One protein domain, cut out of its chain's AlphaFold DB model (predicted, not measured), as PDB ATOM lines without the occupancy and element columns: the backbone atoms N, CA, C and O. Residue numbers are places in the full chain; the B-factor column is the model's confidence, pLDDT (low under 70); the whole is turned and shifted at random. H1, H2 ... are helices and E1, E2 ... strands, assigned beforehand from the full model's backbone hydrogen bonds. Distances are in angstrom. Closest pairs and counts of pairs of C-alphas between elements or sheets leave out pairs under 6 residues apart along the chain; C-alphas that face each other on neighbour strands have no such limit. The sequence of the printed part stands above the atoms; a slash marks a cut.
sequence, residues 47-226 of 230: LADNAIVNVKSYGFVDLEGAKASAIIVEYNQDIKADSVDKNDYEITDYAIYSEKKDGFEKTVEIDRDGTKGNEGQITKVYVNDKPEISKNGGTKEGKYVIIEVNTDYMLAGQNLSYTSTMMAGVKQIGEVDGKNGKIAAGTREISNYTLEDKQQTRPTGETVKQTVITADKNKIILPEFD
ATOM      1  N   LEU A  47      41.588 -27.634  20.811       97.38
ATOM      2  CA  LEU A  47      42.667 -28.303  20.077       97.38
ATOM      3  C   LEU A  47      42.464 -28.160  18.566       97.38
ATOM      4  O   LEU A  47      41.320 -28.224  18.096       97.38
ATOM      5  N   ALA A  48      43.560 -28.069  17.812       97.88
ATOM      6  CA  ALA A  48      43.532 -28.045  16.350       97.88
ATOM      7  C   ALA A  48      42.782 -29.248  15.752       97.88
ATOM      8  O   ALA A  48      42.035 -29.079  14.794       97.88
ATOM      9  N   ASP A  49      42.858 -30.417  16.399       97.25
ATOM     10  CA  ASP A  49      42.146 -31.647  16.010       97.25
ATOM     11  C   ASP A  49      40.621 -31.480  15.885       97.25
ATOM     12  O   ASP A  49      39.971 -32.273  15.199       97.25
ATOM     13  N   ASN A  50      40.058 -30.490  16.589       96.75
ATOM     14  CA  ASN A  50      38.635 -30.139  16.580       96.75
ATOM     15  C   ASN A  50      38.357 -28.811  15.860       96.75
ATOM     16  O   ASN A  50      37.205 -28.511  15.540       96.75
ATOM     17  N   ALA A  51      39.385 -27.981  15.680       97.81
ATOM     18  CA  ALA A  51      39.269 -26.686  15.028       97.81
ATOM     19  C   ALA A  51      39.373 -26.804  13.508       97.81
ATOM     20  O   ALA A  51      38.628 -26.133  12.801       97.81
ATOM     21  N   ILE A  52      40.267 -27.660  13.015       98.56
ATOM     22  CA  ILE A  52      40.443 -27.935  11.592       98.56
ATOM     23  C   ILE A  52      39.303 -28.850  11.143       98.56
ATOM     24  O   ILE A  52      39.159 -29.978  11.617       98.56
ATOM     25  N   VAL A  53      38.481 -28.352  10.224       98.06
ATOM     26  CA  VAL A  53      37.306 -29.067   9.708       98.06
ATOM     27  C   VAL A  53      37.592 -29.777   8.398       98.06
ATOM     28  O   VAL A  53      36.942 -30.775   8.084       98.06
ATOM     29  N   ASN A  54      38.544 -29.269   7.615       98.25
ATOM     30  CA  ASN A  54      38.867 -29.843   6.324       98.25
ATOM     31  C   ASN A  54      40.293 -29.506   5.899       98.25
ATOM     32  O   ASN A  54      40.841 -28.471   6.273       98.25
ATOM     33  N   VAL A  55      40.856 -30.380   5.072       98.75
ATOM     34  CA  VAL A  55      42.162 -30.203   4.442       98.75
ATOM     35  C   VAL A  55      41.985 -30.489   2.964       98.75
ATOM     36  O   VAL A  55      41.370 -31.493   2.596       98.75
ATOM     37  N   LYS A  56      42.479 -29.584   2.124       98.69
ATOM     38  CA  LYS A  56      42.439 -29.700   0.667       98.69
ATOM     39  C   LYS A  56      43.832 -29.511   0.095       98.69
ATOM     40  O   LYS A  56      44.651 -28.813   0.686       98.69
ATOM     41  N   SER A  57      44.072 -30.091  -1.069       98.44
ATOM     42  CA  SER A  57      45.236 -29.761  -1.882       98.44
ATOM     43  C   SER A  57      44.831 -28.773  -2.966       98.44
ATOM     44  O   SER A  57      43.754 -28.877  -3.553       98.44
ATOM     45  N   TYR A  58      45.701 -27.810  -3.213       98.06
ATOM     46  CA  TYR A  58      45.656 -26.902  -4.346       98.06
ATOM     47  C   TYR A  58      46.901 -27.176  -5.179       98.06
ATOM     48  O   TYR A  58      47.986 -27.330  -4.621       98.06
ATOM     49  N   GLY A  59      46.757 -27.293  -6.491       96.25
ATOM     50  CA  GLY A  59      47.865 -27.695  -7.349       96.25
ATOM     51  C   GLY A  59      47.666 -27.316  -8.801       96.25
ATOM     52  O   GLY A  59      46.733 -26.597  -9.152       96.25
ATOM     53  N   PHE A  60      48.552 -27.833  -9.635       94.12
ATOM     54  CA  PHE A  60      48.565 -27.643 -11.083       94.12
ATOM     55  C   PHE A  60      48.995 -28.940 -11.768       94.12
ATOM     56  O   PHE A  60      49.481 -29.860 -11.097       94.12
ATOM     57  N   VAL A  61      48.803 -29.027 -13.083       90.81
ATOM     58  CA  VAL A  61      49.295 -30.144 -13.893       90.81
ATOM     59  C   VAL A  61      50.484 -29.686 -14.729       90.81
ATOM     60  O   VAL A  61      50.367 -28.770 -15.535       90.81
ATOM     61  N   ASP A  62      51.626 -30.345 -14.546       84.94
ATOM     62  CA  ASP A  62      52.837 -30.147 -15.353       84.94
ATOM     63  C   ASP A  62      53.098 -31.381 -16.241       84.94
ATOM     64  O   ASP A  62      52.310 -32.335 -16.261       84.94
ATOM     65  N   LEU A  63      54.211 -31.383 -16.978       82.00
ATOM     66  CA  LEU A  63      54.639 -32.484 -17.848       82.00
ATOM     67  C   LEU A  63      54.773 -33.822 -17.100       82.00
ATOM     68  O   LEU A  63      54.472 -34.874 -17.667       82.00
ATOM     69  N   GLU A  64      55.189 -33.791 -15.832       81.69
ATOM     70  CA  GLU A  64      55.285 -34.963 -14.953       81.69
ATOM     71  C   GLU A  64      53.949 -35.384 -14.303       81.69
ATOM     72  O   GLU A  64      53.880 -36.409 -13.619       81.69
ATOM     73  N   GLY A  65      52.875 -34.619 -14.519       84.75
ATOM     74  CA  GLY A  65      51.559 -34.829 -13.919       84.75
ATOM     75  C   GLY A  65      51.196 -33.780 -12.868       84.75
ATOM     76  O   GLY A  65      51.784 -32.705 -12.789       84.75
ATOM     77  N   ALA A  66      50.163 -34.073 -12.074       90.94
ATOM     78  CA  ALA A  66      49.673 -33.134 -11.068       90.94
ATOM     79  C   ALA A  66      50.638 -33.014  -9.880       90.94
ATOM     80  O   ALA A  66      51.151 -34.030  -9.405       90.94
ATOM     81  N   LYS A  67      50.807 -31.803  -9.352       91.62
ATOM     82  CA  LYS A  67      51.618 -31.514  -8.163       91.62
ATOM     83  C   LYS A  67      50.864 -30.564  -7.238       91.62
ATOM     84  O   LYS A  67      50.276 -29.583  -7.699       91.62
ATOM     85  N   ALA A  68      50.880 -30.852  -5.938       96.12
ATOM     86  CA  ALA A  68      50.373 -29.919  -4.942       96.12
ATOM     87  C   ALA A  68      51.315 -28.709  -4.851       96.12
ATOM     88  O   ALA A  68      52.523 -28.869  -4.723       96.12
ATOM     89  N   SER A  69      50.758 -27.504  -4.924       97.38
ATOM     90  CA  SER A  69      51.471 -26.238  -4.715       97.38
ATOM     91  C   SER A  69      51.052 -25.535  -3.430       97.38
ATOM     92  O   SER A  69      51.782 -24.684  -2.922       97.38
ATOM     93  N   ALA A  70      49.903 -25.909  -2.863       98.56
ATOM     94  CA  ALA A  70      49.528 -25.520  -1.516       98.56
ATOM     95  C   ALA A  70      48.628 -26.553  -0.825       98.56
ATOM     96  O   ALA A  70      47.858 -27.285  -1.455       98.56
ATOM     97  N   ILE A  71      48.677 -26.548   0.503       98.81
ATOM     98  CA  ILE A  71      47.734 -27.227   1.389       98.81
ATOM     99  C   ILE A  71      46.807 -26.170   1.982       98.81
ATOM    100  O   ILE A  71      47.251 -25.169   2.544       98.81
ATOM    101  N   ILE A  72      45.503 -26.390   1.855       98.75
ATOM    102  CA  ILE A  72      44.471 -25.485   2.352       98.75
ATOM    103  C   ILE A  72      43.827 -26.103   3.580       98.75
ATOM    104  O   ILE A  72      43.182 -27.152   3.497       98.75
ATOM    105  N   VAL A  73      43.973 -25.420   4.708       98.88
ATOM    106  CA  VAL A  73      43.451 -25.838   6.006       98.88
ATOM    107  C   VAL A  73      42.235 -24.987   6.335       98.88
ATOM    108  O   VAL A  73      42.343 -23.781   6.548       98.88
ATOM    109  N   GLU A  74      41.059 -25.602   6.352       98.75
ATOM    110  CA  GLU A  74      39.818 -24.933   6.731       98.75
ATOM    111  C   GLU A  74      39.589 -25.090   8.232       98.75
ATOM    112  O   GLU A  74      39.536 -26.212   8.745       98.75
ATOM    113  N   TYR A  75      39.387 -23.972   8.923       98.62
ATOM    114  CA  TYR A  75      39.058 -23.946  10.344       98.62
ATOM    115  C   TYR A  75      37.558 -23.716  10.575       98.62
ATOM    116  O   TYR A  75      36.843 -23.160   9.744       98.62
ATOM    117  N   ASN A  76      37.048 -24.122  11.735       97.56
ATOM    118  CA  ASN A  76      35.663 -23.873  12.158       97.56
ATOM    119  C   ASN A  76      35.400 -22.420  12.601       97.56
ATOM    120  O   ASN A  76      34.288 -22.091  13.014       97.56
ATOM    121  N   GLN A  77      36.420 -21.572  12.541       97.50
ATOM    122  CA  GLN A  77      36.403 -20.163  12.898       97.50
ATOM    123  C   GLN A  77      37.468 -19.430  12.084       97.50
ATOM    124  O   GLN A  77      38.414 -20.058  11.609       97.50
ATOM    125  N   ASP A  78      37.337 -18.113  11.973       98.31
ATOM    126  CA  ASP A  78      38.370 -17.307  11.334       98.31
ATOM    127  C   ASP A  78      39.649 -17.301  12.188       98.31
ATOM    128  O   ASP A  78      39.592 -17.292  13.424       98.31
ATOM    129  N   ILE A  79      40.793 -17.306  11.516       98.50
ATOM    130  CA  ILE A  79      42.140 -17.290  12.084       98.50
ATOM    131  C   ILE A  79      42.749 -15.914  11.857       98.50
ATOM    132  O   ILE A  79      42.518 -15.303  10.817       98.50
ATOM    133  N   LYS A  80      43.532 -15.413  12.812       98.19
ATOM    134  CA  LYS A  80      44.267 -14.157  12.644       98.19
ATOM    135  C   LYS A  80      45.584 -14.392  11.915       98.19
ATOM    136  O   LYS A  80      46.364 -15.262  12.301       98.19
ATOM    137  N   ALA A  81      45.856 -13.584  10.898       97.75
ATOM    138  CA  ALA A  81      47.033 -13.747  10.045       97.75
ATOM    139  C   ALA A  81      48.367 -13.530  10.768       97.75
ATOM    140  O   ALA A  81      49.363 -14.138  10.404       97.75
ATOM    141  N   ASP A  82      48.395 -12.688  11.800       97.50
ATOM    142  CA  ASP A  82      49.592 -12.424  12.607       97.50
ATOM    143  C   ASP A  82      49.917 -13.543  13.611       97.50
ATOM    144  O   ASP A  82      50.910 -13.449  14.330       97.50
ATOM    145  N   SER A  83      49.093 -14.594  13.658       97.56
ATOM    146  CA  SER A  83      49.246 -15.732  14.566       97.56
ATOM    147  C   SER A  83      49.674 -17.031  13.888       97.56
ATOM    148  O   SER A  83      49.743 -18.049  14.568       97.56
ATOM    149  N   VAL A  84      49.910 -17.010  12.572       98.31
ATOM    150  CA  VAL A  84      50.349 -18.187  11.818       98.31
ATOM    151  C   VAL A  84      51.776 -18.002  11.323       98.31
ATOM    152  O   VAL A  84      52.134 -16.961  10.773       98.31
ATOM    153  N   ASP A  85      52.577 -19.043  11.480       98.25
ATOM    154  CA  ASP A  85      53.924 -19.157  10.948       98.25
ATOM    155  C   ASP A  85      54.142 -20.566  10.382       98.25
ATOM    156  O   ASP A  85      53.467 -21.530  10.747       98.25
ATOM    157  N   LYS A  86      55.120 -20.717   9.485       97.75
ATOM    158  CA  LYS A  86      55.477 -22.032   8.931       97.75
ATOM    159  C   LYS A  86      55.840 -23.061  10.004       97.75
ATOM    160  O   LYS A  86      55.593 -24.244   9.807       97.75
ATOM    161  N   ASN A  87      56.405 -22.624  11.130       98.19
ATOM    162  CA  ASN A  87      56.819 -23.514  12.212       98.19
ATOM    163  C   ASN A  87      55.639 -24.012  13.062       98.19
ATOM    164  O   ASN A  87      55.827 -24.898  13.895       98.19
ATOM    165  N   ASP A  88      54.431 -23.483  12.852       98.56
ATOM    166  CA  ASP A  88      53.228 -23.949  13.543       98.56
ATOM    167  C   ASP A  88      52.635 -25.208  12.903       98.56
ATOM    168  O   ASP A  88      51.665 -25.759  13.432       98.56
ATOM    169  N   TYR A  89      53.210 -25.688  11.795       98.81
ATOM    170  CA  TYR A  89      52.666 -26.775  10.992       98.81
ATOM    171  C   TYR A  89      53.729 -27.815  10.628       98.81
ATOM    172  O   TYR A  89      54.802 -27.501  10.124       98.81
ATOM    173  N   GLU A  90      53.375 -29.081  10.821       98.69
ATOM    174  CA  GLU A  90      53.977 -30.216  10.125       98.69
ATOM    175  C   GLU A  90      53.057 -30.580   8.957       98.69
ATOM    176  O   GLU A  90      51.833 -30.608   9.121       98.69
ATOM    177  N   ILE A  91      53.625 -30.868   7.788       98.69
ATOM    178  CA  ILE A  91      52.856 -31.263   6.606       98.69
ATOM    179  C   ILE A  91      53.346 -32.586   6.031       98.69
ATOM    180  O   ILE A  91      54.503 -32.969   6.200       98.69
ATOM    181  N   THR A  92      52.447 -33.243   5.310       98.31
ATOM    182  CA  THR A  92      52.762 -34.372   4.444       98.31
ATOM    183  C   THR A  92      52.209 -34.073   3.063       98.31
ATOM    184  O   THR A  92      51.011 -33.834   2.906       98.31
ATOM    185  N   ASP A  93      53.064 -34.138   2.056       96.38
ATOM    186  CA  ASP A  93      52.667 -34.171   0.657       96.38
ATOM    187  C   ASP A  93      53.277 -35.406  -0.027       96.38
ATOM    188  O   ASP A  93      53.869 -36.271   0.629       96.38
ATOM    189  N   TYR A  94      53.115 -35.512  -1.345       95.81
ATOM    190  CA  TYR A  94      53.627 -36.659  -2.084       95.81
ATOM    191  C   TYR A  94      55.156 -36.753  -2.105       95.81
ATOM    192  O   TYR A  94      55.681 -37.862  -1.979       95.81
ATOM    193  N   ALA A  95      55.866 -35.630  -2.259       95.62
ATOM    194  CA  ALA A  95      57.327 -35.625  -2.301       95.62
ATOM    195  C   ALA A  95      57.889 -36.019  -0.932       95.62
ATOM    196  O   ALA A  95      58.613 -37.006  -0.828       95.62
ATOM    197  N   ILE A  96      57.425 -35.370   0.138       97.31
ATOM    198  CA  ILE A  96      57.807 -35.669   1.523       97.31
ATOM    199  C   ILE A  96      57.545 -37.140   1.862       97.31
ATOM    200  O   ILE A  96      58.401 -37.824   2.434       97.31
ATOM    201  N   TYR A  97      56.354 -37.645   1.522       96.38
ATOM    202  CA  TYR A  97      55.991 -39.034   1.786       96.38
ATOM    203  C   TYR A  97      56.907 -40.011   1.039       96.38
ATOM    204  O   TYR A  97      57.417 -40.966   1.636       96.38
ATOM    205  N   SER A  98      57.114 -39.776  -0.257       94.31
ATOM    206  CA  SER A  98      57.864 -40.680  -1.132       94.31
ATOM    207  C   SER A  98      59.356 -40.653  -0.817       94.31
ATOM    208  O   SER A  98      59.964 -41.714  -0.695       94.31
ATOM    209  N   GLU A  99      59.934 -39.486  -0.534       95.38
ATOM    210  CA  GLU A  99      61.335 -39.378  -0.123       95.38
ATOM    211  C   GLU A  99      61.603 -40.108   1.188       95.38
ATOM    212  O   GLU A  99      62.588 -40.839   1.307       95.38
ATOM    213  N   LYS A 100      60.704 -39.968   2.167       95.38
ATOM    214  CA  LYS A 100      60.812 -40.685   3.441       95.38
ATOM    215  C   LYS A 100      60.737 -42.201   3.258       95.38
ATOM    216  O   LYS A 100      61.357 -42.941   4.024       95.38
ATOM    217  N   LYS A 101      59.946 -42.665   2.290       92.62
ATOM    218  CA  LYS A 101      59.711 -44.087   2.022       92.62
ATOM    219  C   LYS A 101      60.831 -44.715   1.191       92.62
ATOM    220  O   LYS A 101      61.329 -45.781   1.549       92.62
ATOM    221  N   ASP A 102      61.197 -44.070   0.091       92.31
ATOM    222  CA  ASP A 102      61.981 -44.650  -1.001       92.31
ATOM    223  C   ASP A 102      63.324 -43.935  -1.230       92.31
ATOM    224  O   ASP A 102      64.221 -44.497  -1.869       92.31
ATOM    225  N   GLY A 103      63.499 -42.746  -0.651       94.75
ATOM    226  CA  GLY A 103      64.677 -41.900  -0.793       94.75
ATOM    227  C   GLY A 103      64.552 -40.874  -1.922       94.75
ATOM    228  O   GLY A 103      63.774 -41.033  -2.864       94.75
ATOM    229  N   PHE A 104      65.371 -39.828  -1.825       93.94
ATOM    230  CA  PHE A 104      65.395 -38.699  -2.758       93.94
ATOM    231  C   PHE A 104      65.571 -39.113  -4.224       93.94
ATOM    232  O   PHE A 104      64.729 -38.799  -5.052       93.94
ATOM    233  N   GLU A 105      66.604 -39.904  -4.534       93.25
ATOM    234  CA  GLU A 105      66.953 -40.289  -5.918       93.25
ATOM    235  C   GLU A 105      65.863 -41.116  -6.623       93.25
ATOM    236  O   GLU A 105      65.907 -41.307  -7.832       93.25
ATOM    237  N   LYS A 106      64.905 -41.670  -5.867       92.56
ATOM    238  CA  LYS A 106      63.749 -42.392  -6.421       92.56
ATOM    239  C   LYS A 106      62.496 -41.531  -6.527       92.56
ATOM    240  O   LYS A 106      61.525 -41.974  -7.132       92.56
ATOM    241  N   THR A 107      62.505 -40.358  -5.905       92.81
ATOM    242  CA  THR A 107      61.352 -39.460  -5.804       92.81
ATOM    243  C   THR A 107      61.508 -38.240  -6.699       92.81
ATOM    244  O   THR A 107      60.518 -37.782  -7.263       92.81
ATOM    245  N   VAL A 108      62.729 -37.734  -6.857       94.12
ATOM    246  CA  VAL A 108      63.038 -36.511  -7.599       94.12
ATOM    247  C   VAL A 108      63.929 -36.858  -8.787       94.12
ATOM    248  O   VAL A 108      65.015 -37.405  -8.619       94.12
ATOM    249  N   GLU A 109      63.453 -36.550  -9.992       94.06
ATOM    250  CA  GLU A 109      64.204 -36.714 -11.244       94.06
ATOM    251  C   GLU A 109      65.092 -35.489 -11.507       94.06
ATOM    252  O   GLU A 109      66.230 -35.612 -11.952       94.06
ATOM    253  N   ILE A 110      64.562 -34.290 -11.237       94.25
ATOM    254  CA  ILE A 110      65.280 -33.020 -11.384       94.25
ATOM    255  C   ILE A 110      64.993 -32.160 -10.162       94.25
ATOM    256  O   ILE A 110      63.848 -31.784  -9.932       94.25
ATOM    257  N   ASP A 111      66.041 -31.791  -9.441       95.69
ATOM    258  CA  ASP A 111      66.025 -30.704  -8.465       95.69
ATOM    259  C   ASP A 111      66.260 -29.384  -9.224       95.69
ATOM    260  O   ASP A 111      67.325 -29.194  -9.823       95.69
ATOM    261  N   ARG A 112      65.238 -28.518  -9.307       95.06
ATOM    262  CA  ARG A 112      65.306 -27.288 -10.123       95.06
ATOM    263  C   ARG A 112      65.916 -26.125  -9.338       95.06
ATOM    264  O   ARG A 112      66.485 -25.234  -9.970       95.06
ATOM    265  N   ASP A 113      65.814 -26.125  -8.009       95.88
ATOM    266  CA  ASP A 113      66.374 -25.072  -7.152       95.88
ATOM    267  C   ASP A 113      67.765 -25.411  -6.573       95.88
ATOM    268  O   ASP A 113      68.468 -24.521  -6.084       95.88
ATOM    269  N   GLY A 114      68.198 -26.670  -6.691       95.25
ATOM    270  CA  GLY A 114      69.503 -27.166  -6.256       95.25
ATOM    271  C   GLY A 114      69.612 -27.418  -4.748       95.25
ATOM    272  O   GLY A 114      70.734 -27.531  -4.237       95.25
ATOM    273  N   THR A 115      68.487 -27.456  -4.027       95.38
ATOM    274  CA  THR A 115      68.408 -27.597  -2.568       95.38
ATOM    275  C   THR A 115      67.661 -28.867  -2.157       95.38
ATOM    276  O   THR A 115      66.641 -28.829  -1.474       95.38
ATOM    277  N   LYS A 116      68.268 -30.011  -2.465       94.25
ATOM    278  CA  LYS A 116      67.863 -31.344  -1.995       94.25
ATOM    279  C   LYS A 116      67.261 -31.395  -0.581       94.25
ATOM    280  O   LYS A 116      67.919 -31.064   0.415       94.25
ATOM    281  N   GLY A 117      66.062 -31.966  -0.498       91.69
ATOM    282  CA  GLY A 117      65.308 -32.224   0.728       91.69
ATOM    283  C   GLY A 117      64.327 -31.109   1.094       91.69
ATOM    284  O   GLY A 117      63.731 -31.160   2.174       91.69
ATOM    285  N   ASN A 118      64.176 -30.094   0.242       96.25
ATOM    286  CA  ASN A 118      63.178 -29.042   0.407       96.25
ATOM    287  C   ASN A 118      61.909 -29.282  -0.443       96.25
ATOM    288  O   ASN A 118      60.989 -28.464  -0.405       96.25
ATOM    289  N   GLU A 119      61.842 -30.378  -1.195       96.56
ATOM    290  CA  GLU A 119      60.745 -30.711  -2.094       96.56
ATOM    291  C   GLU A 119      59.458 -30.946  -1.307       96.56
ATOM    292  O   GLU A 119      59.419 -31.696  -0.327       96.56
ATOM    293  N   GLY A 120      58.398 -30.234  -1.693       96.88
ATOM    294  CA  GLY A 120      57.132 -30.265  -0.970       96.88
ATOM    295  C   GLY A 120      57.149 -29.561   0.392       96.88
ATOM    296  O   GLY A 120      56.119 -29.499   1.061       96.88
ATOM    297  N   GLN A 121      58.286 -29.000   0.829       98.00
ATOM    298  CA  GLN A 121      58.387 -28.314   2.123       98.00
ATOM    299  C   GLN A 121      57.708 -26.943   2.104       98.00
ATOM    300  O   GLN A 121      57.592 -26.293   1.067       98.00
ATOM    301  N   ILE A 122      57.299 -26.466   3.282       98.62
ATOM    302  CA  ILE A 122      56.587 -25.193   3.443       98.62
ATOM    303  C   ILE A 122      57.462 -24.009   3.009       98.62
ATOM    304  O   ILE A 122      58.526 -23.762   3.586       98.62
ATOM    305  N   THR A 123      56.963 -23.210   2.064       97.88
ATOM    306  CA  THR A 123      57.603 -21.960   1.620       97.88
ATOM    307  C   THR A 123      56.914 -20.727   2.190       97.88
ATOM    308  O   THR A 123      57.598 -19.781   2.590       97.88
ATOM    309  N   LYS A 124      55.576 -20.729   2.279       97.75
ATOM    310  CA  LYS A 124      54.789 -19.627   2.855       97.75
ATOM    311  C   LYS A 124      53.578 -20.139   3.619       97.75
ATOM    312  O   LYS A 124      52.979 -21.141   3.246       97.75
ATOM    313  N   VAL A 125      53.181 -19.386   4.642       98.56
ATOM    314  CA  VAL A 125      51.918 -19.576   5.358       98.56
ATOM    315  C   VAL A 125      51.225 -18.230   5.501       98.56
ATOM    316  O   VAL A 125      51.870 -17.238   5.836       98.56
ATOM    317  N   TYR A 126      49.928 -18.186   5.220       98.62
ATOM    318  CA  TYR A 126      49.090 -17.006   5.433       98.62
ATOM    319  C   TYR A 126      47.619 -17.393   5.566       98.62
ATOM    320  O   TYR A 126      47.223 -18.523   5.288       98.62
ATOM    321  N   VAL A 127      46.796 -16.437   5.985       98.62
ATOM    322  CA  VAL A 127      45.346 -16.603   6.104       98.62
ATOM    323  C   VAL A 127      44.639 -16.029   4.880       98.62
ATOM    324  O   VAL A 127      45.081 -15.032   4.317       98.62
ATOM    325  N   ASN A 128      43.535 -16.639   4.458       98.25
ATOM    326  CA  ASN A 128      42.681 -16.138   3.389       98.25
ATOM    327  C   ASN A 128      41.191 -16.397   3.686       98.25
ATOM    328  O   ASN A 128      40.822 -17.313   4.428       98.25
ATOM    329  N   ASP A 129      40.318 -15.615   3.052       96.88
ATOM    330  CA  ASP A 129      38.857 -15.781   3.129       96.88
ATOM    331  C   ASP A 129      38.336 -16.881   2.200       96.88
ATOM    332  O   ASP A 129      37.213 -17.365   2.353       96.88
ATOM    333  N   LYS A 130      39.152 -17.279   1.221       96.12
ATOM    334  CA  LYS A 130      38.821 -18.277   0.209       96.12
ATOM    335  C   LYS A 130      39.851 -19.405   0.191       96.12
ATOM    336  O   LYS A 130      41.020 -19.162   0.492       96.12
ATOM    337  N   PRO A 131      39.450 -20.618  -0.225       96.62
ATOM    338  CA  PRO A 131      40.359 -21.743  -0.393       96.62
ATOM    339  C   PRO A 131      41.147 -21.617  -1.711       96.62
ATOM    340  O   PRO A 131      41.038 -22.466  -2.591       96.62
ATOM    341  N   GLU A 132      41.931 -20.551  -1.857       95.56
ATOM    342  CA  GLU A 132      42.766 -20.289  -3.033       95.56
ATOM    343  C   GLU A 132      44.065 -19.572  -2.645       95.56
ATOM    344  O   GLU A 132      44.121 -18.866  -1.633       95.56
ATOM    345  N   ILE A 133      45.098 -19.739  -3.475       95.38
ATOM    346  CA  ILE A 133      46.360 -19.005  -3.352       95.38
ATOM    347  C   ILE A 133      46.117 -17.513  -3.618       95.38
ATOM    348  O   ILE A 133      45.450 -17.131  -4.583       95.38
ATOM    349  N   SER A 134      46.694 -16.654  -2.780       93.25
ATOM    350  CA  SER A 134      46.593 -15.201  -2.897       93.25
ATOM    351  C   SER A 134      47.886 -14.598  -3.430       93.25
ATOM    352  O   SER A 134      48.933 -14.669  -2.790       93.25
ATOM    353  N   LYS A 135      47.795 -13.874  -4.552       89.25
ATOM    354  CA  LYS A 135      48.926 -13.103  -5.104       89.25
ATOM    355  C   LYS A 135      49.438 -12.013  -4.153       89.25
ATOM    356  O   LYS A 135      50.580 -11.591  -4.282       89.25
ATOM    357  N   ASN A 136      48.601 -11.567  -3.213       89.81
ATOM    358  CA  ASN A 136      48.905 -10.474  -2.285       89.81
ATOM    359  C   ASN A 136      49.230 -10.962  -0.860       89.81
ATOM    360  O   ASN A 136      49.325 -10.137   0.043       89.81
ATOM    361  N   GLY A 137      49.375 -12.276  -0.639       85.19
ATOM    362  CA  GLY A 137      49.740 -12.834   0.671       85.19
ATOM    363  C   GLY A 137      48.594 -12.933   1.686       85.19
ATOM    364  O   GLY A 137      48.853 -13.016   2.880       85.19
ATOM    365  N   GLY A 138      47.338 -12.933   1.224       94.81
ATOM    366  CA  GLY A 138      46.174 -13.253   2.060       94.81
ATOM    367  C   GLY A 138      45.385 -12.063   2.623       94.81
ATOM    368  O   GLY A 138      45.444 -10.945   2.108       94.81
ATOM    369  N   THR A 139      44.597 -12.336   3.662       97.19
ATOM    370  CA  THR A 139      43.755 -11.392   4.415       97.19
ATOM    371  C   THR A 139      44.218 -11.318   5.872       97.19
ATOM    372  O   THR A 139      44.981 -12.157   6.334       97.19
ATOM    373  N   LYS A 140      43.796 -10.289   6.624       97.19
ATOM    374  CA  LYS A 140      44.191 -10.128   8.045       97.19
ATOM    375  C   LYS A 140      43.539 -11.154   8.973       97.19
ATOM    376  O   LYS A 140      44.063 -11.450  10.042       97.19
ATOM    377  N   GLU A 141      42.373 -11.632   8.576       97.50
ATOM    378  CA  GLU A 141      41.575 -12.640   9.255       97.50
ATOM    379  C   GLU A 141      40.807 -13.398   8.171       97.50
ATOM    380  O   GLU A 141      40.469 -12.796   7.152       97.50
ATOM    381  N   GLY A 142      40.573 -14.693   8.368       98.06
ATOM    382  CA  GLY A 142      39.905 -15.538   7.382       98.06
ATOM    383  C   GLY A 142      39.827 -16.995   7.820       98.06
ATOM    384  O   GLY A 142      40.530 -17.432   8.732       98.06
ATOM    385  N   LYS A 143      38.938 -17.760   7.187       98.12
ATOM    386  CA  LYS A 143      38.635 -19.147   7.576       98.12
ATOM    387  C   LYS A 143      39.699 -20.160   7.135       98.12
ATOM    388  O   LYS A 143      39.743 -21.278   7.655       98.12
ATOM    389  N   TYR A 144      40.526 -19.794   6.158       98.75
ATOM    390  CA  TYR A 144      41.483 -20.695   5.532       98.75
ATOM    391  C   TYR A 144      42.905 -20.280   5.872       98.75
ATOM    392  O   TYR A 144      43.275 -19.127   5.679       98.75
ATOM    393  N   VAL A 145      43.718 -21.234   6.315       98.75
ATOM    394  CA  VAL A 145      45.174 -21.093   6.299       98.75
ATOM    395  C   VAL A 145      45.683 -21.752   5.024       98.75
ATOM    396  O   VAL A 145      45.353 -22.905   4.736       98.75
ATOM    397  N   ILE A 146      46.454 -21.001   4.247       98.75
ATOM    398  CA  ILE A 146      47.084 -21.441   3.007       98.75
ATOM    399  C   ILE A 146      48.555 -21.702   3.307       98.75
ATOM    400  O   ILE A 146      49.264 -20.801   3.754       98.75
ATOM    401  N   ILE A 147      48.993 -22.933   3.068       98.81
ATOM    402  CA  ILE A 147      50.374 -23.376   3.242       98.81
ATOM    403  C   ILE A 147      50.922 -23.662   1.846       98.81
ATOM    404  O   ILE A 147      50.647 -24.719   1.287       98.81
ATOM    405  N   GLU A 148      51.640 -22.708   1.258       98.62
ATOM    406  CA  GLU A 148      52.341 -22.921  -0.014       98.62
ATOM    407  C   GLU A 148      53.560 -23.816   0.216       98.62
ATOM    408  O   GLU A 148      54.275 -23.667   1.215       98.62
ATOM    409  N   VAL A 149      53.800 -24.730  -0.720       98.56
ATOM    410  CA  VAL A 149      54.913 -25.683  -0.673       98.56
ATOM    411  C   VAL A 149      55.891 -25.434  -1.812       98.56
ATOM    412  O   VAL A 149      55.540 -24.802  -2.811       98.56
ATOM    413  N   ASN A 150      57.137 -25.876  -1.653       97.94
ATOM    414  CA  ASN A 150      58.105 -25.832  -2.737       97.94
ATOM    415  C   ASN A 150      57.611 -26.733  -3.866       97.94
ATOM    416  O   ASN A 150      57.106 -27.817  -3.600       97.94
ATOM    417  N   THR A 151      57.775 -26.288  -5.106       96.31
ATOM    418  CA  THR A 151      57.437 -27.050  -6.311       96.31
ATOM    419  C   THR A 151      58.558 -27.040  -7.347       96.31
ATOM    420  O   THR A 151      58.362 -27.556  -8.452       96.31
ATOM    421  N   ASP A 152      59.721 -26.476  -7.000       96.44
ATOM    422  CA  ASP A 152      60.894 -26.320  -7.864       96.44
ATOM    423  C   ASP A 152      61.689 -27.630  -7.981       96.44
ATOM    424  O   ASP A 152      62.891 -27.713  -7.763       96.44
ATOM    425  N   TYR A 153      60.985 -28.680  -8.385       94.50
ATOM    426  CA  TYR A 153      61.516 -30.008  -8.659       94.50
ATOM    427  C   TYR A 153      60.632 -30.713  -9.685       94.50
ATOM    428  O   TYR A 153      59.519 -30.274  -9.979       94.50
ATOM    429  N   MET A 154      61.111 -31.825 -10.224       93.50
ATOM    430  CA  MET A 154      60.362 -32.735 -11.081       93.50
ATOM    431  C   MET A 154      60.310 -34.101 -10.408       93.50
ATOM    432  O   MET A 154      61.351 -34.649 -10.046       93.50
ATOM    433  N   LEU A 155      59.106 -34.648 -10.235       92.31
ATOM    434  CA  LEU A 155      58.935 -35.978  -9.654       92.31
ATOM    435  C   LEU A 155      59.495 -37.052 -10.594       92.31
ATOM    436  O   LEU A 155      59.279 -37.009 -11.804       92.31
ATOM    437  N   ALA A 156      60.172 -38.037 -10.016       89.38
ATOM    438  CA  ALA A 156      60.536 -39.267 -10.692       89.38
ATOM    439  C   ALA A 156      59.311 -40.188 -10.790       89.38
ATOM    440  O   ALA A 156      58.555 -40.367  -9.835       89.38
ATOM    441  N   GLY A 157      59.126 -40.804 -11.957       79.75
ATOM    442  CA  GLY A 157      58.059 -41.775 -12.200       79.75
ATOM    443  C   GLY A 157      57.146 -41.409 -13.366       79.75
ATOM    444  O   GLY A 157      56.733 -40.270 -13.547       79.75
ATOM    445  N   GLN A 158      56.807 -42.416 -14.170       64.06
ATOM    446  CA  GLN A 158      55.860 -42.275 -15.274       64.06
ATOM    447  C   GLN A 158      54.438 -42.608 -14.807       64.06
ATOM    448  O   GLN A 158      54.238 -43.558 -14.050       64.06
ATOM    449  N   ASN A 159      53.441 -41.885 -15.330       62.12
ATOM    450  CA  ASN A 159      52.009 -42.135 -15.103       62.12
ATOM    451  C   ASN A 159      51.568 -42.038 -13.631       62.12
ATOM    452  O   ASN A 159      50.742 -42.830 -13.169       62.12
ATOM    453  N   LEU A 160      52.107 -41.067 -12.889       78.62
ATOM    454  CA  LEU A 160      51.660 -40.800 -11.527       78.62
ATOM    455  C   LEU A 160      50.167 -40.440 -11.520       78.62
ATOM    456  O   LEU A 160      49.706 -39.570 -12.260       78.62
ATOM    457  N   SER A 161      49.391 -41.122 -10.674       88.88
ATOM    458  CA  SER A 161      47.981 -40.783 -10.500       88.88
ATOM    459  C   SER A 161      47.868 -39.423  -9.821       88.88
ATOM    460  O   SER A 161      48.404 -39.245  -8.725       88.88
ATOM    461  N   TYR A 162      47.094 -38.502 -10.403       91.12
ATOM    462  CA  TYR A 162      46.872 -37.186  -9.797       91.12
ATOM    463  C   TYR A 162      46.270 -37.294  -8.389       91.12
ATOM    464  O   TYR A 162      46.564 -36.481  -7.525       91.12
ATOM    465  N   THR A 163      45.454 -38.317  -8.108       93.56
ATOM    466  CA  THR A 163      44.907 -38.519  -6.758       93.56
ATOM    467  C   THR A 163      45.963 -38.982  -5.762       93.56
ATOM    468  O   THR A 163      45.736 -38.894  -4.564       93.56
ATOM    469  N   SER A 164      47.092 -39.517  -6.216       93.75
ATOM    470  CA  SER A 164      48.201 -39.877  -5.335       93.75
ATOM    471  C   SER A 164      49.108 -38.672  -5.104       93.75
ATOM    472  O   SER A 164      49.437 -38.380  -3.961       93.75
ATOM    473  N   THR A 165      49.452 -37.933  -6.161       94.69
ATOM    474  CA  THR A 165      50.358 -36.778  -6.061       94.69
ATOM    475  C   THR A 165      49.716 -35.545  -5.426       94.69
ATOM    476  O   THR A 165      50.413 -34.721  -4.845       94.69
ATOM    477  N   MET A 166      48.385 -35.446  -5.456       97.06
ATOM    478  CA  MET A 166      47.612 -34.400  -4.774       97.06
ATOM    479  C   MET A 166      47.278 -34.741  -3.311       97.06
ATOM    480  O   MET A 166      46.357 -34.145  -2.735       97.06
ATOM    481  N   MET A 167      47.974 -35.706  -2.703       97.56
ATOM    482  CA  MET A 167      47.847 -35.963  -1.270       97.56
ATOM    483  C   MET A 167      48.322 -34.754  -0.457       97.56
ATOM    484  O   MET A 167      49.330 -34.129  -0.774       97.56
ATOM    485  N   ALA A 168      47.578 -34.433   0.593       98.50
ATOM    486  CA  ALA A 168      47.888 -33.360   1.519       98.50
ATOM    487  C   ALA A 168      47.456 -33.750   2.934       98.50
ATOM    488  O   ALA A 168      46.297 -34.110   3.179       98.50
ATOM    489  N   GLY A 169      48.399 -33.658   3.860       98.69
ATOM    490  CA  GLY A 169      48.225 -33.835   5.291       98.69
ATOM    491  C   GLY A 169      48.807 -32.646   6.043       98.69
ATOM    492  O   GLY A 169      49.796 -32.052   5.615       98.69
ATOM    493  N   VAL A 170      48.177 -32.284   7.155       98.75
ATOM    494  CA  VAL A 170      48.666 -31.240   8.054       98.75
ATOM    495  C   VAL A 170      48.440 -31.633   9.505       98.75
ATOM    496  O   VAL A 170      47.395 -32.180   9.876       98.75
ATOM    497  N   LYS A 171      49.406 -31.296  10.350       98.75
ATOM    498  CA  LYS A 171      49.297 -31.310  11.802       98.75
ATOM    499  C   LYS A 171      49.759 -29.956  12.325       98.75
ATOM    500  O   LYS A 171      50.922 -29.595  12.198       98.75
ATOM    501  N   GLN A 172      48.840 -29.206  12.927       98.69
ATOM    502  CA  GLN A 172      49.194 -27.963  13.609       98.69
ATOM    503  C   GLN A 172      49.914 -28.306  14.919       98.69
ATOM    504  O   GLN A 172      49.316 -28.897  15.819       98.69
ATOM    505  N   ILE A 173      51.184 -27.942  15.025       98.44
ATOM    506  CA  ILE A 173      52.041 -28.161  16.196       98.44
ATOM    507  C   ILE A 173      52.241 -26.894  17.038       98.44
ATOM    508  O   ILE A 173      52.664 -26.994  18.190       98.44
ATOM    509  N   GLY A 174      51.909 -25.726  16.484       97.75
ATOM    510  CA  GLY A 174      51.918 -24.438  17.174       97.75
ATOM    511  C   GLY A 174      50.554 -24.027  17.727       97.75
ATOM    512  O   GLY A 174      49.528 -24.668  17.477       97.75
ATOM    513  N   GLU A 175      50.536 -22.944  18.500       97.75
ATOM    514  CA  GLU A 175      49.302 -22.274  18.917       97.75
ATOM    515  C   GLU A 175      48.971 -21.161  17.920       97.75
ATOM    516  O   GLU A 175      49.829 -20.335  17.638       97.75
ATOM    517  N   VAL A 176      47.720 -21.100  17.457       98.00
ATOM    518  CA  VAL A 176      47.238 -20.021  16.577       98.00
ATOM    519  C   VAL A 176      46.054 -19.295  17.216       98.00
ATOM    520  O   VAL A 176      45.295 -19.874  18.005       98.00
ATOM    521  N   ASP A 177      45.858 -18.022  16.885       97.75
ATOM    522  CA  ASP A 177      44.761 -17.219  17.423       97.75
ATOM    523  C   ASP A 177      43.540 -17.283  16.496       97.75
ATOM    524  O   ASP A 177      43.517 -16.712  15.406       97.75
ATOM    525  N   GLY A 178      42.478 -17.935  16.969       96.06
ATOM    526  CA  GLY A 178      41.162 -17.895  16.340       96.06
ATOM    527  C   GLY A 178      40.301 -16.734  16.847       96.06
ATOM    528  O   GLY A 178      40.487 -16.208  17.953       96.06
ATOM    529  N   LYS A 179      39.286 -16.368  16.064       94.69
ATOM    530  CA  LYS A 179      38.281 -15.347  16.400       94.69
ATOM    531  C   LYS A 179      37.598 -15.591  17.752       94.69
ATOM    532  O   LYS A 179      37.345 -14.650  18.506       94.69
ATOM    533  N   ASN A 180      37.314 -16.854  18.079       93.25
ATOM    534  CA  ASN A 180      36.611 -17.260  19.301       93.25
ATOM    535  C   ASN A 180      37.558 -17.646  20.449       93.25
ATOM    536  O   ASN A 180      37.092 -17.990  21.539       93.25
ATOM    537  N   GLY A 181      38.874 -17.577  20.235       94.31
ATOM    538  CA  GLY A 181      39.890 -17.948  21.211       94.31
ATOM    539  C   GLY A 181      41.072 -18.675  20.577       94.31
ATOM    540  O   GLY A 181      41.082 -18.978  19.387       94.31
ATOM    541  N   LYS A 182      42.067 -18.966  21.412       96.69
ATOM    542  CA  LYS A 182      43.275 -19.695  21.022       96.69
ATOM    543  C   LYS A 182      42.952 -21.110  20.552       96.69
ATOM    544  O   LYS A 182      42.076 -21.775  21.112       96.69
ATOM    545  N   ILE A 183      43.690 -21.572  19.555       98.00
ATOM    546  CA  ILE A 183      43.681 -22.950  19.083       98.00
ATOM    547  C   ILE A 183      45.037 -23.544  19.441       98.00
ATOM    548  O   ILE A 183      46.049 -23.209  18.832       98.00
ATOM    549  N   ALA A 184      45.049 -24.404  20.453       98.06
ATOM    550  CA  ALA A 184      46.245 -25.117  20.868       98.06
ATOM    551  C   ALA A 184      46.640 -26.187  19.837       98.06
ATOM    552  O   ALA A 184      45.802 -26.662  19.062       98.06
ATOM    553  N   ALA A 185      47.909 -26.595  19.889       98.00
ATOM    554  CA  ALA A 185      48.471 -27.648  19.053       98.00
ATOM    555  C   ALA A 185      47.598 -28.915  19.030       98.00
ATOM    556  O   ALA A 185      47.015 -29.323  20.039       98.00
ATOM    557  N   GLY A 186      47.512 -29.531  17.855       97.56
ATOM    558  CA  GLY A 186      46.847 -30.806  17.635       97.56
ATOM    559  C   GLY A 186      47.736 -31.997  17.979       97.56
ATOM    560  O   GLY A 186      48.952 -31.884  18.151       97.56
ATOM    561  N   THR A 187      47.117 -33.170  18.060       97.06
ATOM    562  CA  THR A 187      47.813 -34.430  18.361       97.06
ATOM    563  C   THR A 187      47.945 -35.344  17.149       97.06
ATOM    564  O   THR A 187      48.776 -36.253  17.164       97.06
ATOM    565  N   ARG A 188      47.174 -35.097  16.084       97.19
ATOM    566  CA  ARG A 188      47.122 -35.956  14.894       97.19
ATOM    567  C   ARG A 188      47.187 -35.159  13.599       97.19
ATOM    568  O   ARG A 188      46.853 -33.979  13.560       97.19
ATOM    569  N   GLU A 189      47.579 -35.845  12.534       98.31
ATOM    570  CA  GLU A 189      47.409 -35.337  11.177       98.31
ATOM    571  C   GLU A 189      45.926 -35.360  10.780       98.31
ATOM    572  O   GLU A 189      45.171 -36.282  11.118       98.31
ATOM    573  N   ILE A 190      45.516 -34.330  10.047       98.56
ATOM    574  CA  ILE A 190      44.265 -34.277   9.298       98.56
ATOM    575  C   ILE A 190      44.643 -34.206   7.824       98.56
ATOM    576  O   ILE A 190      45.519 -33.434   7.438       98.56
ATOM    577  N   SER A 191      43.995 -35.020   6.999       98.50
ATOM    578  CA  SER A 191      44.404 -35.215   5.615       98.50
ATOM    579  C   SER A 191      43.230 -35.241   4.640       98.50
ATOM    580  O   SER A 191      42.062 -35.407   5.016       98.50
ATOM    581  N   ASN A 192      43.555 -35.080   3.358       98.44
ATOM    582  CA  ASN A 192      42.629 -35.308   2.254       98.44
ATOM    583  C   ASN A 192      42.725 -36.729   1.670       98.44
ATOM    584  O   ASN A 192      42.020 -37.007   0.707       98.44
ATOM    585  N   TYR A 193      43.586 -37.603   2.199       98.38
ATOM    586  CA  TYR A 193      43.945 -38.877   1.574       98.38
ATOM    587  C   TYR A 193      43.853 -40.067   2.530       98.38
ATOM    588  O   TYR A 193      43.897 -39.917   3.752       98.38
ATOM    589  N   THR A 194      43.765 -41.261   1.946       97.44
ATOM    590  CA  THR A 194      43.912 -42.545   2.639       97.44
ATOM    591  C   THR A 194      45.131 -43.310   2.128       97.44
ATOM    592  O   THR A 194      45.581 -43.118   0.994       97.44
ATOM    593  N   LEU A 195      45.656 -44.191   2.983       94.94
ATOM    594  CA  LEU A 195      46.694 -45.164   2.654       94.94
ATOM    595  C   LEU A 195      46.107 -46.568   2.801       94.94
ATOM    596  O   LEU A 195      45.599 -46.918   3.867       94.94
ATOM    597  N   GLU A 196      46.192 -47.371   1.747       94.06
ATOM    598  CA  GLU A 196      45.741 -48.764   1.749       94.06
ATOM    599  C   GLU A 196      46.879 -49.689   1.324       94.06
ATOM    600  O   GLU A 196      47.378 -49.584   0.204       94.06
ATOM    601  N   ASP A 197      47.256 -50.643   2.172       90.75
ATOM    602  CA  ASP A 197      48.190 -51.694   1.773       90.75
ATOM    603  C   ASP A 197      47.451 -52.781   0.988       90.75
ATOM    604  O   ASP A 197      46.629 -53.527   1.528       90.75
ATOM    605  N   LYS A 198      47.764 -52.896  -0.301       88.88
ATOM    606  CA  LYS A 198      47.244 -53.937  -1.188       88.88
ATOM    607  C   LYS A 198      48.302 -54.999  -1.419       88.88
ATOM    608  O   LYS A 198      49.482 -54.707  -1.595       88.88
ATOM    609  N   GLN A 199      47.866 -56.252  -1.422       88.06
ATOM    610  CA  GLN A 199      48.683 -57.367  -1.881       88.06
ATOM    611  C   GLN A 199      48.334 -57.656  -3.332       88.06
ATOM    612  O   GLN A 199      47.169 -57.874  -3.660       88.06
ATOM    613  N   GLN A 200      49.347 -57.672  -4.187       80.62
ATOM    614  CA  GLN A 200      49.215 -58.075  -5.574       80.62
ATOM    615  C   GLN A 200      50.131 -59.266  -5.827       80.62
ATOM    616  O   GLN A 200      51.349 -59.164  -5.690       80.62
ATOM    617  N   THR A 201      49.549 -60.394  -6.221       84.81
ATOM    618  CA  THR A 201      50.316 -61.533  -6.720       84.81
ATOM    619  C   THR A 201      50.592 -61.311  -8.201       84.81
ATOM    620  O   THR A 201      49.672 -61.221  -9.016       84.81
ATOM    621  N   ARG A 202      51.868 -61.163  -8.549       80.94
ATOM    622  CA  ARG A 202      52.325 -61.046  -9.935       80.94
ATOM    623  C   ARG A 202      52.094 -62.371 -10.676       80.94
ATOM    624  O   ARG A 202      52.060 -63.421 -10.034       80.94
ATOM    625  N   PRO A 203      52.032 -62.371 -12.021       82.19
ATOM    626  CA  PRO A 203      51.960 -63.604 -12.817       82.19
ATOM    627  C   PRO A 203      53.101 -64.598 -12.537       82.19
ATOM    628  O   PRO A 203      52.961 -65.790 -12.779       82.19
ATOM    629  N   THR A 204      54.220 -64.108 -11.999       87.44
ATOM    630  CA  THR A 204      55.376 -64.897 -11.552       87.44
ATOM    631  C   THR A 204      55.137 -65.663 -10.242       87.44
ATOM    632  O   THR A 204      56.014 -66.406  -9.814       87.44
ATOM    633  N   GLY A 205      53.984 -65.482  -9.585       83.88
ATOM    634  CA  GLY A 205      53.656 -66.064  -8.278       83.88
ATOM    635  C   GLY A 205      54.180 -65.266  -7.078       83.88
ATOM    636  O   GLY A 205      53.870 -65.598  -5.937       83.88
ATOM    637  N   GLU A 206      54.944 -64.198  -7.312       89.00
ATOM    638  CA  GLU A 206      55.451 -63.305  -6.267       89.00
ATOM    639  C   GLU A 206      54.330 -62.408  -5.721       89.00
ATOM    640  O   GLU A 206      53.693 -61.676  -6.481       89.00
ATOM    641  N   THR A 207      54.113 -62.418  -4.404       85.31
ATOM    642  CA  THR A 207      53.202 -61.473  -3.743       85.31
ATOM    643  C   THR A 207      53.952 -60.214  -3.340       85.31
ATOM    644  O   THR A 207      54.833 -60.245  -2.483       85.31
ATOM    645  N   VAL A 208      53.547 -59.088  -3.916       84.75
ATOM    646  CA  VAL A 208      54.085 -57.764  -3.610       84.75
ATOM    647  C   VAL A 208      53.078 -56.998  -2.769       84.75
ATOM    648  O   VAL A 208      51.889 -56.957  -3.083       84.75
ATOM    649  N   LYS A 209      53.560 -56.383  -1.687       85.06
ATOM    650  CA  LYS A 209      52.791 -55.399  -0.921       85.06
ATOM    651  C   LYS A 209      53.023 -54.021  -1.524       85.06
ATOM    652  O   LYS A 209      54.166 -53.581  -1.619       85.06
ATOM    653  N   GLN A 210      51.947 -53.351  -1.903       85.19
ATOM    654  CA  GLN A 210      51.964 -51.990  -2.415       85.19
ATOM    655  C   GLN A 210      51.057 -51.118  -1.554       85.19
ATOM    656  O   GLN A 210      49.884 -51.435  -1.374       85.19
ATOM    657  N   THR A 211      51.585 -50.003  -1.062       89.56
ATOM    658  CA  THR A 211      50.763 -48.967  -0.433       89.56
ATOM    659  C   THR A 211      50.154 -48.101  -1.532       89.56
ATOM    660  O   THR A 211      50.876 -47.538  -2.354       89.56
ATOM    661  N   VAL A 212      48.828 -48.013  -1.563       91.25
ATOM    662  CA  VAL A 212      48.064 -47.190  -2.500       91.25
ATOM    663  C   VAL A 212      47.614 -45.922  -1.791       91.25
ATOM    664  O   VAL A 212      46.966 -45.986  -0.748       91.25
ATOM    665  N   ILE A 213      47.946 -44.777  -2.384       94.50
ATOM    666  CA  ILE A 213      47.594 -43.446  -1.888       94.50
ATOM    667  C   ILE A 213      46.413 -42.925  -2.696       94.50
ATOM    668  O   ILE A 213      46.496 -42.843  -3.927       94.50
ATOM    669  N   THR A 214      45.331 -42.550  -2.016       96.19
ATOM    670  CA  THR A 214      44.140 -41.998  -2.672       96.19
ATOM    671  C   THR A 214      43.665 -40.738  -1.961       96.19
ATOM    672  O   THR A 214      43.053 -40.819  -0.899       96.19
ATOM    673  N   ALA A 215      43.917 -39.574  -2.557       97.44
ATOM    674  CA  ALA A 215      43.292 -38.318  -2.163       97.44
ATOM    675  C   ALA A 215      41.825 -38.254  -2.620       97.44
ATOM    676  O   ALA A 215      41.468 -38.678  -3.725       97.44
ATOM    677  N   ASP A 216      40.974 -37.699  -1.761       97.50
ATOM    678  CA  ASP A 216      39.571 -37.416  -2.032       97.50
ATOM    679  C   ASP A 216      39.465 -36.340  -3.115       97.50
ATOM    680  O   ASP A 216      39.842 -35.184  -2.917       97.50
ATOM    681  N   LYS A 217      38.896 -36.720  -4.259       95.88
ATOM    682  CA  LYS A 217      38.733 -35.851  -5.431       95.88
ATOM    683  C   LYS A 217      37.969 -34.565  -5.120       95.88
ATOM    684  O   LYS A 217      38.250 -33.541  -5.728       95.88
ATOM    685  N   ASN A 218      37.048 -34.580  -4.154       96.38
ATOM    686  CA  ASN A 218      36.277 -33.389  -3.766       96.38
ATOM    687  C   ASN A 218      37.092 -32.397  -2.913       96.38
ATOM    688  O   ASN A 218      36.632 -31.294  -2.596       96.38
ATOM    689  N   LYS A 219      38.298 -32.801  -2.511       97.50
ATOM    690  CA  LYS A 219      39.258 -32.024  -1.725       97.50
ATOM    691  C   LYS A 219      40.519 -31.691  -2.524       97.50
ATOM    692  O   LYS A 219      41.498 -31.239  -1.937       97.50
ATOM    693  N   ILE A 220      40.489 -31.903  -3.837       97.25
ATOM    694  CA  ILE A 220      41.529 -31.486  -4.771       97.25
ATOM    695  C   ILE A 220      41.021 -30.249  -5.511       97.25
ATOM    696  O   ILE A 220      39.916 -30.256  -6.053       97.25
ATOM    697  N   ILE A 221      41.827 -29.195  -5.533       96.38
ATOM    698  CA  ILE A 221      41.586 -27.973  -6.296       96.38
ATOM    699  C   ILE A 221      42.663 -27.891  -7.375       96.38
ATOM    700  O   ILE A 221      43.851 -27.764  -7.079       96.38
ATOM    701  N   LEU A 222      42.230 -27.975  -8.628       94.25
ATOM    702  CA  LEU A 222      43.062 -27.796  -9.814       94.25
ATOM    703  C   LEU A 222      42.436 -26.661 -10.637       94.25
ATOM    704  O   LEU A 222      41.478 -26.912 -11.371       94.25
ATOM    705  N   PRO A 223      42.926 -25.416 -10.497       90.50
ATOM    706  CA  PRO A 223      42.307 -24.226 -11.092       90.50
ATOM    707  C   PRO A 223      42.172 -24.294 -12.614       90.50
ATOM    708  O   PRO A 223      41.264 -23.708 -13.191       90.50
ATOM    709  N   GLU A 224      43.062 -25.034 -13.271       85.62
ATOM    710  CA  GLU A 224      43.062 -25.238 -14.723       85.62
ATOM    711  C   GLU A 224      41.790 -25.944 -15.220       85.62
ATOM    712  O   GLU A 224      41.390 -25.767 -16.371       85.62
ATOM    713  N   PHE A 225      41.112 -26.696 -14.350       78.19
ATOM    714  CA  PHE A 225      39.875 -27.416 -14.665       78.19
ATOM    715  C   PHE A 225      38.617 -26.755 -14.090       78.19
ATOM    716  O   PHE A 225      37.527 -27.331 -14.187       78.19
ATOM    717  N   ASP A 226      38.728 -25.563 -13.492       69.38
ATOM    718  CA  ASP A 226      37.545 -24.822 -13.060       69.38
ATOM    719  C   ASP A 226      36.750 -24.327 -14.273       69.38
ATOM    720  O   ASP A 226      37.308 -23.892 -15.272       69.38
TER     721      ASP A 226
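AT A GLANCE: This is residues 47 to 226 of the 230 residues of the protein "EstA_Ig_like domain-containing protein" of Leptotrichia wadei (strain F0279) (UniProt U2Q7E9). What shape do these atoms make? The body is a small sandwich, in which the short pair E3 and E8 crosses one face of the strongly twisted sheet E1, E2, E6, E5. The long hairpin E11 and E12 reaches away from this body as an arm, the small hairpin E9 and E10 makes the opposite end, and H2 and H3 sit with the pair E4 and E7. What is it built of? The printed part has 180 residues, mostly strand by class, with named elements in the order H1 E1 E2 E3 H2 H3 E4 E5 E6 E7 H4 E8 E9 E10 E11 E12, and its five sheets are antiparallel. How large is it? It is compact, with a radius of gyration of the C-alphas of 17.0 A, and elongated, spanning 60 by 32 by 31 A.

HOW THE PARTS SIT: What makes the largest sheet? E1, residues 52 to 62, E2, residues 65 to 80, E6, residues 141 to 149, and E5, residues 122 to 128, are neighbours in that order, with N 56 and O 72 at 2.9 A, N 71 and O 147 at 2.8 A, and N 146 and O 126 at 2.8 A. E2 bends by 104 degrees at residue 77. H1, residues 48 to 51, only grazes this sheet; the closest C-alphas of H1 and E2, Ala 51 and Asn 76, are 5.4 A apart. What faces it? E3, residues 89 to 93, and E8, residues 168 to 172, with N 90 and O 171 at 2.9 A, form the sandwich's other sheet, two sheets face to face with strands at 42 degrees. The closest C-alphas of E2 and E8, Ile 71 and Ala 168, are 6.1 A apart. Where are the other parts? H2, residues 94 to 102, touches H3, residues 104 to 107, the closest C-alphas, Glu 99 and Thr 107, being 5.7 A apart; E4, residues 108 to 111, and E7, residues 153 to 155, have N 109 and O 154 at 2.8 A. H4, residues 162 to 165, is on the largest sheet at a height of 4.7 A, over none of its strands. The hairpins are E9, residues 176 to 178, with E10, residues 181 to 184, N 176 and O 183 at 3.0 A, and E11, residues 193 to 201, with E12, residues 207 to 215, N 198 and O 210 at 2.8 A, besides E1 with E2 and E5 with E6. How do the helix backbones run? Every O i to N i+4 pair in H2 is within hydrogen-bond range; H1, H3 and H4 are too short for such a pair.

IN THESE COORDINATES: Where do the elements begin and end? H1 begins at C-alpha 48, (43.532, -28.045, 16.350), and E12 ends at C-alpha 215, (43.292, -38.318, -2.163). Which are long? From first to last C-alpha E2 measures 34.4 A, E1 29.7 A, E12 25.2 A and E11 25.0 A.

THE WHOLE: How far does it reach? The two C-alphas farthest apart, Asn 180 and Thr 204, are 59.8 A apart. Are there cuts or long links? The printed part has no cut, and E5 to E6 is a long link. Where is confidence low? Residues 158 to 159 and 226 are under 70.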